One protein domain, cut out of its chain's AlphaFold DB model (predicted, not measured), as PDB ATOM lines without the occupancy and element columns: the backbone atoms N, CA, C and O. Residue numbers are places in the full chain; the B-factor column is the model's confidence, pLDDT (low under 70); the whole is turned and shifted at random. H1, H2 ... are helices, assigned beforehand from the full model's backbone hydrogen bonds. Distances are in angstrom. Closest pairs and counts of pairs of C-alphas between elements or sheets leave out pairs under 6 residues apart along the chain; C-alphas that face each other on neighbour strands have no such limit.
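What this domain is: This is residues 78 to 173 of the 177 residues of an uncharacterized protein of Candidatus Marinimicrobia bacterium (UniProt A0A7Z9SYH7). Two long helices, H1 and H2, run side by side in opposite directions as a helical hairpin, and a shorter helix, H3, folds back on H2. Toward the other end of the longest axis sit two short helices, H4 and H5, from which the unnamed residues 154 to 173 make a loop whose two sides pair briefly, residues 156 to 157 with 171 to 172, antiparallel. The printed part has 96 residues with five named helices in the order H1 H2 H3 H4 H5 and no named strand, and its class is all helix. It is compact, with a radius of gyration of the C-alphas of 13.0 A and spans of 39 by 26 by 25 A.

Where its parts are: H1 is residues 78 to 94, 23.8 A long, from C-alpha 78 at (-60.065, -16.142, -30.736). H2, residues 101 to 119, measures 26.6 A, and H3, residues 126 to 134, 12.0 A. H4 is residues 141 to 145, and H5, residues 149 to 153, ends with C-alpha 153 at (-41.187, 12.107, -24.850).

How they stand to each other: H1 and H2 touch at a shallow tilt of 21 degrees, opposite ways; their closest C-alphas, Gly 84 and Ala 110, are 4.0 A apart. H2 and H3, also a helical hairpin, touch at a steep tilt of 39 degrees, opposite ways, closest at the C-alphas of Tyr 111 and Ala 129, 5.4 A. H1 and H3 are near each other. H4 is close to but not clearly touching H2, with the C-alphas of Asn 101 and Asn 143 closest at 7.2 A. H5 is apart from H1, H2 and H3. In the five helices every O i to N i+4 pair is within hydrogen-bond range.

The domain as a whole: The C-alphas farthest apart, of Asn 121 and Asp 150, are 39.1 A apart. The printed part has no cut, and no link between helices is long. Mean pLDDT of the printed part is 96.5, and no printed residue is under 70.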
ATOM      1  N   GLN A  78     -61.085 -15.095 -30.861       96.62
ATOM      2  CA  GLN A  78     -60.065 -16.142 -30.736       96.62
ATOM      3  C   GLN A  78     -58.685 -15.692 -31.242       96.62
ATOM      4  O   GLN A  78     -57.670 -16.050 -30.650       96.62
ATOM      5  N   SER A  79     -58.630 -14.917 -32.329       97.12
ATOM      6  CA  SER A  79     -57.368 -14.448 -32.919       97.12
ATOM      7  C   SER A  79     -56.702 -13.387 -32.046       97.12
ATOM      8  O   SER A  79     -55.501 -13.469 -31.794       97.12
ATOM      9  N   PHE A  80     -57.488 -12.436 -31.522       98.00
ATOM     10  CA  PHE A  80     -56.996 -11.476 -30.529       98.00
ATOM     11  C   PHE A  80     -56.531 -12.194 -29.266       98.00
ATOM     12  O   PHE A  80     -55.398 -11.993 -28.835       98.00
ATOM     13  N   GLY A  81     -57.347 -13.111 -28.748       98.31
ATOM     14  CA  GLY A  81     -57.012 -13.907 -27.577       98.31
ATOM     15  C   GLY A  81     -55.712 -14.681 -27.761       98.31
ATOM     16  O   GLY A  81     -54.880 -14.686 -26.860       98.31
ATOM     17  N   GLN A  82     -55.470 -15.258 -28.945       98.38
ATOM     18  CA  GLN A  82     -54.204 -15.940 -29.202       98.38
ATOM     19  C   GLN A  82     -53.001 -15.007 -29.217       98.38
ATOM     20  O   GLN A  82     -51.965 -15.365 -28.664       98.38
ATOM     21  N   LYS A  83     -53.124 -13.813 -29.805       98.38
ATOM     22  CA  LYS A  83     -52.050 -12.815 -29.743       98.38
ATOM     23  C   LYS A  83     -51.768 -12.405 -28.293       98.38
ATOM     24  O   LYS A  83     -50.608 -12.363 -27.890       98.38
ATOM     25  N   GLY A  84     -52.816 -12.209 -27.490       98.62
ATOM     26  CA  GLY A  84     -52.694 -11.982 -26.048       98.62
ATOM     27  C   GLY A  84     -52.009 -13.139 -25.323       98.62
ATOM     28  O   GLY A  84     -51.129 -12.915 -24.498       98.62
ATOM     29  N   ASN A  85     -52.332 -14.379 -25.688       98.81
ATOM     30  CA  ASN A  85     -51.744 -15.576 -25.094       98.81
ATOM     31  C   ASN A  85     -50.250 -15.729 -25.423       98.81
ATOM     32  O   ASN A  85     -49.496 -16.159 -24.558       98.81
ATOM     33  N   VAL A  86     -49.795 -15.335 -26.622       98.88
ATOM     34  CA  VAL A  86     -48.354 -15.296 -26.947       98.88
ATOM     35  C   VAL A  86     -47.618 -14.370 -25.979       98.88
ATOM     36  O   VAL A  86     -46.643 -14.790 -25.358       98.88
ATOM     37  N   TYR A  87     -48.108 -13.139 -25.793       98.88
ATOM     38  CA  TYR A  87     -47.512 -12.199 -24.838       98.88
ATOM     39  C   TYR A  87     -47.611 -12.700 -23.396       98.88
ATOM     40  O   TYR A  87     -46.635 -12.620 -22.658       98.88
ATOM     41  N   TYR A  88     -48.750 -13.268 -22.996       98.81
ATOM     42  CA  TYR A  88     -48.939 -13.803 -21.649       98.81
ATOM     43  C   TYR A  88     -47.951 -14.928 -21.344       98.81
ATOM     44  O   TYR A  88     -47.342 -14.948 -20.279       98.81
ATOM     45  N   LYS A  89     -47.748 -15.848 -22.289       98.69
ATOM     46  CA  LYS A  89     -46.818 -16.970 -22.132       98.69
ATOM     47  C   LYS A  89     -45.366 -16.517 -22.138       98.69
ATOM     48  O   LYS A  89     -44.591 -17.013 -21.325       98.69
ATOM     49  N   ALA A  90     -45.027 -15.528 -22.960       98.56
ATOM     50  CA  ALA A  90     -43.727 -14.881 -22.884       98.56
ATOM     51  C   ALA A  90     -43.502 -14.215 -21.524       98.56
ATOM     52  O   ALA A  90     -42.479 -14.464 -20.901       98.56
ATOM     53  N   PHE A  91     -44.473 -13.451 -21.017       98.44
ATOM     54  CA  PHE A  91     -44.416 -12.871 -19.676       98.44
ATOM     55  C   PHE A  91     -44.220 -13.951 -18.603       98.44
ATOM     56  O   PHE A  91     -43.337 -13.833 -17.763       98.44
ATOM     57  N   GLN A  92     -44.984 -15.047 -18.649       97.62
ATOM     58  CA  GLN A  92     -44.833 -16.147 -17.690       97.62
ATOM     59  C   GLN A  92     -43.439 -16.791 -17.738       97.62
ATOM     60  O   GLN A  92     -42.944 -17.199 -16.689       97.62
ATOM     61  N   SER A  93     -42.834 -16.884 -18.926       97.50
ATOM     62  CA  SER A  93     -41.519 -17.492 -19.144       97.50
ATOM     63  C   SER A  93     -40.352 -16.564 -18.808       97.50
ATOM     64  O   SER A  93     -39.311 -17.036 -18.363       97.50
ATOM     65  N   CYS A  94     -40.500 -15.268 -19.074       96.56
ATOM     66  CA  CYS A  94     -39.428 -14.281 -18.985       96.56
ATOM     67  C   CYS A  94     -39.408 -13.528 -17.650       96.56
ATOM     68  O   CYS A  94     -38.346 -13.037 -17.269       96.56
ATOM     69  N   ARG A  95     -40.555 -13.409 -16.958       94.81
ATOM     70  CA  ARG A  95     -40.664 -12.577 -15.754       94.81
ATOM     71  C   ARG A  95     -39.650 -12.978 -14.688       94.81
ATOM     72  O   ARG A  95     -39.546 -14.150 -14.318       94.81
ATOM     73  N   SER A  96     -38.948 -11.989 -14.149       88.12
ATOM     74  CA  SER A  96     -38.121 -12.151 -12.956       88.12
ATOM     75  C   SER A  96     -38.968 -12.171 -11.682       88.12
ATOM     76  O   SER A  96     -40.169 -11.890 -11.698       88.12
ATOM     77  N   THR A  97     -38.336 -12.510 -10.554       89.81
ATOM     78  CA  THR A  97     -38.952 -12.422  -9.221       89.81
ATOM     79  C   THR A  97     -39.475 -11.014  -8.947       89.81
ATOM     80  O   THR A  97     -40.623 -10.855  -8.539       89.81
ATOM     81  N   ASP A  98     -38.659 -10.003  -9.257       91.88
ATOM     82  CA  ASP A  98     -39.067  -8.604  -9.243       91.88
ATOM     83  C   ASP A  98     -39.607  -8.232 -10.625       91.88
ATOM     84  O   ASP A  98     -38.860  -8.232 -11.604       91.88
ATOM     85  N   ILE A  99     -40.906  -7.944 -10.723       94.50
ATOM     86  CA  ILE A  99     -41.554  -7.624 -12.003       94.50
ATOM     87  C   ILE A  99     -41.021  -6.288 -12.533       94.50
ATOM     88  O   ILE A  99     -41.300  -5.220 -11.973       94.50
ATOM     89  N   THR A 100     -40.307  -6.349 -13.654       96.31
ATOM     90  CA  THR A 100     -39.678  -5.192 -14.299       96.31
ATOM     91  C   THR A 100     -40.666  -4.381 -15.143       96.31
ATOM     92  O   THR A 100     -41.800  -4.790 -15.398       96.31
ATOM     93  N   ASN A 101     -40.236  -3.212 -15.628       96.50
ATOM     94  CA  ASN A 101     -41.025  -2.439 -16.592       96.50
ATOM     95  C   ASN A 101     -41.224  -3.184 -17.921       96.50
ATOM     96  O   ASN A 101     -42.292  -3.065 -18.514       96.50
ATOM     97  N   ASP A 102     -40.249  -3.978 -18.360       97.31
ATOM     98  CA  ASP A 102     -40.367  -4.802 -19.564       97.31
ATOM     99  C   ASP A 102     -41.437  -5.884 -19.403       97.31
ATOM    100  O   ASP A 102     -42.304  -6.035 -20.267       97.31
ATOM    101  N   ASP A 103     -41.440  -6.570 -18.255       98.19
ATOM    102  CA  ASP A 103     -42.480  -7.541 -17.908       98.19
ATOM    103  C   ASP A 103     -43.860  -6.888 -17.906       98.19
ATOM    104  O   ASP A 103     -44.806  -7.418 -18.487       98.19
ATOM    105  N   ARG A 104     -43.958  -5.694 -17.309       98.06
ATOM    106  CA  ARG A 104     -45.187  -4.892 -17.267       98.06
ATOM    107  C   ARG A 104     -45.663  -4.486 -18.653       98.06
ATOM    108  O   ARG A 104     -46.864  -4.509 -18.908       98.06
ATOM    109  N   ILE A 105     -44.752  -4.122 -19.555       98.12
ATOM    110  CA  ILE A 105     -45.091  -3.775 -20.939       98.12
ATOM    111  C   ILE A 105     -45.722  -4.979 -21.641       98.12
ATOM    112  O   ILE A 105     -46.799  -4.858 -22.229       98.12
ATOM    113  N   VAL A 106     -45.091  -6.150 -21.545       98.62
ATOM    114  CA  VAL A 106     -45.573  -7.372 -22.201       98.62
ATOM    115  C   VAL A 106     -46.862  -7.889 -21.556       98.62
ATOM    116  O   VAL A 106     -47.793  -8.260 -22.274       98.62
ATOM    117  N   ALA A 107     -46.984  -7.818 -20.230       98.62
ATOM    118  CA  ALA A 107     -48.222  -8.087 -19.498       98.62
ATOM    119  C   ALA A 107     -49.367  -7.156 -19.935       98.62
ATOM    120  O   ALA A 107     -50.482  -7.619 -20.176       98.62
ATOM    121  N   SER A 108     -49.098  -5.859 -20.116       98.69
ATOM    122  CA  SER A 108     -50.085  -4.900 -20.625       98.69
ATOM    123  C   SER A 108     -50.511  -5.196 -22.062       98.69
ATOM    124  O   SER A 108     -51.695  -5.076 -22.381       98.69
ATOM    125  N   LEU A 109     -49.588  -5.618 -22.933       98.75
ATOM    126  CA  LEU A 109     -49.935  -6.064 -24.286       98.75
ATOM    127  C   LEU A 109     -50.814  -7.322 -24.246       98.75
ATOM    128  O   LEU A 109     -51.823  -7.373 -24.949       98.75
ATOM    129  N   ALA A 110     -50.489  -8.301 -23.397       98.81
ATOM    130  CA  ALA A 110     -51.324  -9.484 -23.191       98.81
ATOM    131  C   ALA A 110     -52.746  -9.102 -22.752       98.81
ATOM    132  O   ALA A 110     -53.723  -9.498 -23.391       98.81
ATOM    133  N   TYR A 111     -52.852  -8.267 -21.714       98.69
ATOM    134  CA  TYR A 111     -54.121  -7.797 -21.165       98.69
ATOM    135  C   TYR A 111     -54.972  -7.068 -22.210       98.69
ATOM    136  O   TYR A 111     -56.133  -7.421 -22.403       98.69
ATOM    137  N   LYS A 112     -54.375  -6.134 -22.964       98.06
ATOM    138  CA  LYS A 112     -55.034  -5.428 -24.076       98.06
ATOM    139  C   LYS A 112     -55.688  -6.400 -25.062       98.06
ATOM    140  O   LYS A 112     -56.828  -6.199 -25.469       98.06
ATOM    141  N   TYR A 113     -54.976  -7.446 -25.475       98.38
ATOM    142  CA  TYR A 113     -55.506  -8.399 -26.451       98.38
ATOM    143  C   TYR A 113     -56.540  -9.361 -25.864       98.38
ATOM    144  O   TYR A 113     -57.416  -9.813 -26.600       98.38
ATOM    145  N   PHE A 114     -56.493  -9.640 -24.562       98.62
ATOM    146  CA  PHE A 114     -57.581 -10.342 -23.885       98.62
ATOM    147  C   PHE A 114     -58.848  -9.486 -23.803       98.62
ATOM    148  O   PHE A 114     -59.921  -9.999 -24.101       98.62
ATOM    149  N   GLN A 115     -58.735  -8.182 -23.529       97.88
ATOM    150  CA  GLN A 115     -59.884  -7.269 -23.589       97.88
ATOM    151  C   GLN A 115     -60.482  -7.208 -25.000       97.88
ATOM    152  O   GLN A 115     -61.680  -7.407 -25.168       97.88
ATOM    153  N   LEU A 116     -59.642  -7.055 -26.032       96.94
ATOM    154  CA  LEU A 116     -60.097  -7.108 -27.427       96.94
ATOM    155  C   LEU A 116     -60.770  -8.448 -27.769       96.94
ATOM    156  O   LEU A 116     -61.712  -8.482 -28.559       96.94
ATOM    157  N   ALA A 117     -60.302  -9.561 -27.199       97.94
ATOM    158  CA  ALA A 117     -60.939 -10.861 -27.380       97.94
ATOM    159  C   ALA A 117     -62.344 -10.900 -26.760       97.94
ATOM    160  O   ALA A 117     -63.285 -11.346 -27.420       97.94
ATOM    161  N   GLU A 118     -62.498 -10.394 -25.536       97.38
ATOM    162  CA  GLU A 118     -63.780 -10.314 -24.824       97.38
ATOM    163  C   GLU A 118     -64.779  -9.389 -25.525       97.38
ATOM    164  O   GLU A 118     -65.924  -9.787 -25.737       97.38
ATOM    165  N   GLU A 119     -64.335  -8.214 -25.982       96.69
ATOM    166  CA  GLU A 119     -65.126  -7.290 -26.810       96.69
ATOM    167  C   GLU A 119     -65.627  -7.952 -28.104       96.69
ATOM    168  O   GLU A 119     -66.657  -7.567 -28.657       96.69
ATOM    169  N   ASN A 120     -64.927  -8.991 -28.570       96.06
ATOM    170  CA  ASN A 120     -65.295  -9.814 -29.720       96.06
ATOM    171  C   ASN A 120     -65.880 -11.182 -29.303       96.06
ATOM    172  O   ASN A 120     -65.735 -12.173 -30.025       96.06
ATOM    173  N   ASN A 121     -66.569 -11.237 -28.155       95.75
ATOM    174  CA  ASN A 121     -67.309 -12.393 -27.629       95.75
ATOM    175  C   ASN A 121     -66.459 -13.656 -27.383       95.75
ATOM    176  O   ASN A 121     -66.963 -14.778 -27.483       95.75
ATOM    177  N   TYR A 122     -65.171 -13.506 -27.067       96.50
ATOM    178  CA  TYR A 122     -64.272 -14.622 -26.770       96.50
ATOM    179  C   TYR A 122     -63.646 -14.494 -25.377       96.50
ATOM    180  O   TYR A 122     -62.609 -13.865 -25.190       96.50
ATOM    181  N   THR A 123     -64.259 -15.154 -24.396       97.06
ATOM    182  CA  THR A 123     -63.936 -15.042 -22.958       97.06
ATOM    183  C   THR A 123     -62.989 -16.129 -22.441       97.06
ATOM    184  O   THR A 123     -62.790 -16.286 -21.239       97.06
ATOM    185  N   HIS A 124     -62.363 -16.905 -23.332       97.12
ATOM    186  CA  HIS A 124     -61.492 -18.022 -22.935       97.12
ATOM    187  C   HIS A 124     -60.313 -17.591 -22.041       97.12
ATOM    188  O   HIS A 124     -59.813 -18.392 -21.257       97.12
ATOM    189  N   TYR A 125     -59.884 -16.329 -22.146       98.00
ATOM    190  CA  TYR A 125     -58.746 -15.777 -21.407       98.00
ATOM    191  C   TYR A 125     -59.137 -14.841 -20.254       98.00
ATOM    192  O   TYR A 125     -58.249 -14.238 -19.650       98.00
ATOM    193  N   SER A 126     -60.423 -14.743 -19.894       97.56
ATOM    194  CA  SER A 126     -60.894 -13.826 -18.843       97.56
ATOM    195  C   SER A 126     -60.215 -14.055 -17.493       97.56
ATOM    196  O   SER A 126     -59.855 -13.100 -16.812       97.56
ATOM    197  N   GLY A 127     -59.945 -15.313 -17.128       98.38
ATOM    198  CA  GLY A 127     -59.203 -15.630 -15.903       98.38
ATOM    199  C   GLY A 127     -57.753 -15.133 -15.930       98.38
ATOM    200  O   GLY A 127     -57.261 -14.599 -14.941       98.38
ATOM    201  N   SER A 128     -57.067 -15.248 -17.073       98.38
ATOM    202  CA  SER A 128     -55.705 -14.717 -17.237       98.38
ATOM    203  C   SER A 128     -55.690 -13.189 -17.233       98.38
ATOM    204  O   SER A 128     -54.802 -12.589 -16.632       98.38
ATOM    205  N   ALA A 129     -56.688 -12.553 -17.851       98.50
ATOM    206  CA  ALA A 129     -56.849 -11.103 -17.817       98.50
ATOM    207  C   ALA A 129     -57.094 -10.590 -16.388       98.50
ATOM    208  O   ALA A 129     -56.445  -9.632 -15.965       98.50
ATOM    209  N   ALA A 130     -57.979 -11.251 -15.634       98.31
ATOM    210  CA  ALA A 130     -58.235 -10.944 -14.229       98.31
ATOM    211  C   ALA A 130     -56.960 -11.092 -13.393       98.31
ATOM    212  O   ALA A 130     -56.563 -10.146 -12.717       98.31
ATOM    213  N   TRP A 131     -56.245 -12.212 -13.541       98.12
ATOM    214  CA  TRP A 131     -54.999 -12.459 -12.817       98.12
ATOM    215  C   TRP A 131     -53.952 -11.361 -13.059       98.12
ATOM    216  O   TRP A 131     -53.377 -10.850 -12.099       98.12
ATOM    217  N   LEU A 132     -53.734 -10.948 -14.316       98.19
ATOM    218  CA  LEU A 132     -52.771  -9.888 -14.647       98.19
ATOM    219  C   LEU A 132     -53.109  -8.566 -13.941       98.19
ATOM    220  O   LEU A 132     -52.212  -7.880 -13.441       98.19
ATOM    221  N   LYS A 133     -54.398  -8.225 -13.894       97.06
ATOM    222  CA  LYS A 133     -54.901  -7.006 -13.257       97.06
ATOM    223  C   LYS A 133     -54.806  -7.073 -11.732       97.06
ATOM    224  O   LYS A 133     -54.335  -6.124 -11.118       97.06
ATOM    225  N   GLU A 134     -55.240  -8.180 -11.137       97.31
ATOM    226  CA  GLU A 134     -55.309  -8.378  -9.682       97.31
ATOM    227  C   GLU A 134     -53.930  -8.499  -9.028       97.31
ATOM    228  O   GLU A 134     -53.768  -8.115  -7.876       97.31
ATOM    229  N   ASN A 135     -52.927  -8.988  -9.761       95.81
ATOM    230  CA  ASN A 135     -51.560  -9.157  -9.255       95.81
ATOM    231  C   ASN A 135     -50.653  -7.958  -9.583       95.81
ATOM    232  O   ASN A 135     -49.431  -8.096  -9.597       95.81
ATOM    233  N   GLU A 136     -51.242  -6.800  -9.908       93.12
ATOM    234  CA  GLU A 136     -50.531  -5.540 -10.181       93.12
ATOM    235  C   GLU A 136     -49.390  -5.683 -11.204       93.12
ATOM    236  O   GLU A 136     -48.364  -5.004 -11.126       93.12
ATOM    237  N   THR A 137     -49.553  -6.577 -12.184       96.62
ATOM    238  CA  THR A 137     -48.509  -6.886 -13.180       96.62
ATOM    239  C   THR A 137     -48.511  -5.929 -14.366       96.62
ATOM    240  O   THR A 137     -47.574  -5.925 -15.155       96.62
ATOM    241  N   LEU A 138     -49.560  -5.117 -14.507       97.75
ATOM    242  CA  LEU A 138     -49.728  -4.211 -15.636       97.75
ATOM    243  C   LEU A 138     -48.826  -2.979 -15.503       97.75
ATOM    244  O   LEU A 138     -48.507  -2.514 -14.404       97.75
ATOM    245  N   PHE A 139     -48.436  -2.423 -16.647       97.38
ATOM    246  CA  PHE A 139     -47.788  -1.120 -16.712       97.38
ATOM    247  C   PHE A 139     -48.782  -0.022 -16.325       97.38
ATOM    248  O   PHE A 139     -49.838   0.112 -16.946       97.38
ATOM    249  N   SER A 140     -48.445   0.758 -15.300       96.19
ATOM    250  CA  SER A 140     -49.341   1.744 -14.694       96.19
ATOM    251  C   SER A 140     -48.852   3.182 -14.869       96.19
ATOM    252  O   SER A 140     -47.710   3.441 -15.262       96.19
ATOM    253  N   ARG A 141     -49.705   4.134 -14.473       95.56
ATOM    254  CA  ARG A 141     -49.362   5.558 -14.376       95.56
ATOM    255  C   ARG A 141     -48.109   5.795 -13.528       95.56
ATOM    256  O   ARG A 141     -47.250   6.573 -13.927       95.56
ATOM    257  N   ALA A 142     -47.985   5.112 -12.388       95.44
ATOM    258  CA  ALA A 142     -46.821   5.251 -11.513       95.44
ATOM    259  C   ALA A 142     -45.533   4.829 -12.233       95.44
ATOM    260  O   ALA A 142     -44.544   5.556 -12.190       95.44
ATOM    261  N   ASN A 143     -45.570   3.715 -12.976       95.81
ATOM    262  CA  ASN A 143     -44.428   3.279 -13.779       95.81
ATOM    263  C   ASN A 143     -44.070   4.320 -14.842       95.81
ATOM    264  O   ASN A 143     -42.896   4.642 -14.979       95.81
ATOM    265  N   TRP A 144     -45.065   4.877 -15.546       95.94
ATOM    266  CA  TRP A 144     -44.858   5.887 -16.590       95.94
ATOM    267  C   TRP A 144     -44.051   7.091 -16.092       95.94
ATOM    268  O   TRP A 144     -43.071   7.467 -16.729       95.94
ATOM    269  N   PHE A 145     -44.419   7.663 -14.941       94.06
ATOM    270  CA  PHE A 145     -43.736   8.838 -14.381       94.06
ATOM    271  C   PHE A 145     -42.340   8.546 -13.818       94.06
ATOM    272  O   PHE A 145     -41.578   9.482 -13.587       94.06
ATOM    273  N   MET A 146     -41.990   7.273 -13.627       94.50
ATOM    274  CA  MET A 146     -40.652   6.844 -13.214       94.50
ATOM    275  C   MET A 146     -39.726   6.522 -14.398       94.50
ATOM    276  O   MET A 146     -38.552   6.228 -14.186       94.50
ATOM    277  N   ILE A 147     -40.228   6.550 -15.639       93.81
ATOM    278  CA  ILE A 147     -39.404   6.347 -16.838       93.81
ATOM    279  C   ILE A 147     -38.541   7.585 -17.114       93.81
ATOM    280  O   ILE A 147     -38.938   8.707 -16.815       93.81
ATOM    281  N   ASP A 148     -37.386   7.387 -17.748       92.56
ATOM    282  CA  ASP A 148     -36.546   8.465 -18.274       92.56
ATOM    283  C   ASP A 148     -37.349   9.467 -19.151       92.56
ATOM    284  O   ASP A 148     -38.083   9.029 -20.050       92.56
ATOM    285  N   PRO A 149     -37.227  10.794 -18.936       92.50
ATOM    286  CA  PRO A 149     -37.931  11.814 -19.717       92.50
ATOM    287  C   PRO A 149     -37.766  11.689 -21.239       92.50
ATOM    288  O   PRO A 149     -38.736  11.890 -21.978       92.50
ATOM    289  N   ASP A 150     -36.590  11.287 -21.728       91.62
ATOM    290  CA  ASP A 150     -36.331  11.117 -23.159       91.62
ATOM    291  C   ASP A 150     -37.148   9.956 -23.729       91.62
ATOM    292  O   ASP A 150     -37.667  10.031 -24.847       91.62
ATOM    293  N   LYS A 151     -37.335   8.885 -22.949       90.06
ATOM    294  CA  LYS A 151     -38.222   7.776 -23.322       90.06
ATOM    295  C   LYS A 151     -39.692   8.190 -23.232       90.06
ATOM    296  O   LYS A 151     -40.450   7.881 -24.150       90.06
ATOM    297  N   GLN A 152     -40.088   8.935 -22.195       89.69
ATOM    298  CA  GLN A 152     -41.460   9.445 -22.059       89.69
ATOM    299  C   GLN A 152     -41.865  10.337 -23.242       89.69
ATOM    300  O   GLN A 152     -42.990  10.225 -23.737       89.69
ATOM    301  N   SER A 153     -40.945  11.174 -23.740       92.25
ATOM    302  CA  SER A 153     -41.187  12.107 -24.850       92.25
ATOM    303  C   SER A 153     -41.650  11.422 -26.146       92.25
ATOM    304  O   SER A 153     -42.370  12.019 -26.945       92.25
ATOM    305  N   LYS A 154     -41.306  10.139 -26.331       94.06
ATOM    306  CA  LYS A 154     -41.712   9.333 -27.494       94.06
ATOM    307  C   LYS A 154     -43.201   8.974 -27.477       94.06
ATOM    308  O   LYS A 154     -43.748   8.608 -28.517       94.06
ATOM    309  N   GLY A 155     -43.859   9.031 -26.317       93.75
ATOM    310  CA  GLY A 155     -45.278   8.689 -26.156       93.75
ATOM    311  C   GLY A 155     -45.595   7.190 -26.255       93.75
ATOM    312  O   GLY A 155     -46.767   6.809 -26.298       93.75
ATOM    313  N   TYR A 156     -44.579   6.328 -26.295       95.56
ATOM    314  CA  TYR A 156     -44.728   4.876 -26.262       95.56
ATOM    315  C   TYR A 156     -43.482   4.190 -25.694       95.56
ATOM    316  O   TYR A 156     -42.399   4.774 -25.671       95.56
ATOM    317  N   LEU A 157     -43.639   2.927 -25.302       96.69
ATOM    318  CA  LEU A 157     -42.583   2.067 -24.779       96.69
ATOM    319  C   LEU A 157     -42.474   0.771 -25.591       96.69
ATOM    320  O   LEU A 157     -43.454   0.293 -26.172       96.69
ATOM    321  N   LEU A 158     -41.263   0.225 -25.612       96.94
ATOM    322  CA  LEU A 158     -40.913  -1.112 -26.084       96.94
ATOM    323  C   LEU A 158     -40.055  -1.759 -24.990       96.94
ATOM    324  O   LEU A 158     -39.311  -1.024 -24.335       96.94
ATOM    325  N   PRO A 159     -40.148  -3.078 -24.775       96.69
ATOM    326  CA  PRO A 159     -39.215  -3.756 -23.889       96.69
ATOM    327  C   PRO A 159     -37.815  -3.793 -24.530       96.69
ATOM    328  O   PRO A 159     -37.677  -3.802 -25.755       96.69
ATOM    329  N   GLU A 160     -36.772  -3.797 -23.705       94.19
ATOM    330  CA  GLU A 160     -35.369  -3.666 -24.130       94.19
ATOM    331  C   GLU A 160     -34.522  -4.902 -23.786       94.19
ATOM    332  O   GLU A 160     -33.446  -5.111 -24.347       94.19
ATOM    333  N   THR A 161     -35.004  -5.747 -22.879       94.50
ATOM    334  CA  THR A 161     -34.325  -6.965 -22.436       94.50
ATOM    335  C   THR A 161     -34.284  -8.041 -23.520       94.50
ATOM    336  O   THR A 161     -35.161  -8.163 -24.379       94.50
ATOM    337  N   ALA A 162     -33.258  -8.897 -23.445       95.50
ATOM    338  CA  ALA A 162     -33.030  -9.962 -24.421       95.50
ATOM    339  C   ALA A 162     -34.224 -10.925 -24.566       95.50
ATOM    340  O   ALA A 162     -34.487 -11.389 -25.673       95.50
ATOM    341  N   CYS A 163     -34.975 -11.182 -23.486       96.06
ATOM    342  CA  CYS A 163     -36.127 -12.093 -23.511       96.06
ATOM    343  C   CYS A 163     -37.292 -11.568 -24.370       96.06
ATOM    344  O   CYS A 163     -38.072 -12.347 -24.922       96.06
ATOM    345  N   TYR A 164     -37.385 -10.245 -24.536       97.62
ATOM    346  CA  TYR A 164     -38.477  -9.577 -25.239       97.62
ATOM    347  C   TYR A 164     -38.031  -8.800 -26.483       97.62
ATOM    348  O   TYR A 164     -38.833  -8.074 -27.061       97.62
ATOM    349  N   ASN A 165     -36.798  -8.979 -26.966       95.62
ATOM    350  CA  ASN A 165     -36.269  -8.265 -28.142       95.62
ATOM    351  C   ASN A 165     -37.017  -8.547 -29.471       95.62
ATOM    352  O   ASN A 165     -36.691  -7.988 -30.518       95.62
ATOM    353  N   TRP A 166     -37.992  -9.455 -29.446       97.12
ATOM    354  CA  TRP A 166     -38.899  -9.772 -30.545       97.12
ATOM    355  C   TRP A 166     -40.228  -9.016 -30.476       97.12
ATOM    356  O   TRP A 166     -41.006  -9.079 -31.427       97.12
ATOM    357  N   VAL A 167     -40.502  -8.314 -29.375       98.12
ATOM    358  CA  VAL A 167     -41.706  -7.506 -29.198       98.12
ATOM    359  C   VAL A 167     -41.500  -6.158 -29.879       98.12
ATOM    360  O   VAL A 167     -40.880  -5.245 -29.342       98.12
ATOM    361  N   GLU A 168     -42.050  -6.032 -31.080       97.31
ATOM    362  CA  GLU A 168     -41.984  -4.801 -31.880       97.31
ATOM    363  C   GLU A 168     -43.246  -3.930 -31.714       97.31
ATOM    364  O   GLU A 168     -43.308  -2.786 -32.180       97.31
ATOM    365  N   GLU A 169     -44.271  -4.448 -31.028       97.94
ATOM    366  CA  GLU A 169     -45.511  -3.724 -30.764       97.94
ATOM    367  C   GLU A 169     -45.346  -2.708 -29.631       97.94
ATOM    368  O   GLU A 169     -44.992  -3.036 -28.502       97.94
ATOM    369  N   ARG A 170     -45.674  -1.452 -29.937       97.50
ATOM    370  CA  ARG A 170     -45.537  -0.320 -29.020       97.50
ATOM    371  C   ARG A 170     -46.661  -0.296 -27.987       97.50
ATOM    372  O   ARG A 170     -47.836  -0.209 -28.360       97.50
ATOM    373  N   LEU A 171     -46.306  -0.225 -26.707       97.38
ATOM    374  CA  LEU A 171     -47.240   0.177 -25.659       97.38
ATOM    375  C   LEU A 171     -47.336   1.705 -25.645       97.38
ATOM    376  O   LEU A 171     -46.399   2.388 -25.242       97.38
ATOM    377  N   LYS A 172     -48.452   2.256 -26.126       96.19
ATOM    378  CA  LYS A 172     -48.676   3.710 -26.138       96.19
ATOM    379  C   LYS A 172     -48.976   4.222 -24.729       96.19
ATOM    380  O   LYS A 172     -49.591   3.502 -23.945       96.19
ATOM    381  N   LYS A 173     -48.594   5.472 -24.447       93.62
ATOM    382  CA  LYS A 173     -49.044   6.191 -23.249       93.62
ATOM    383  C   LYS A 173     -50.571   6.141 -23.181       93.62
ATOM    384  O   LYS A 173     -51.234   6.453 -24.174       93.62
TER     385      LYS A 173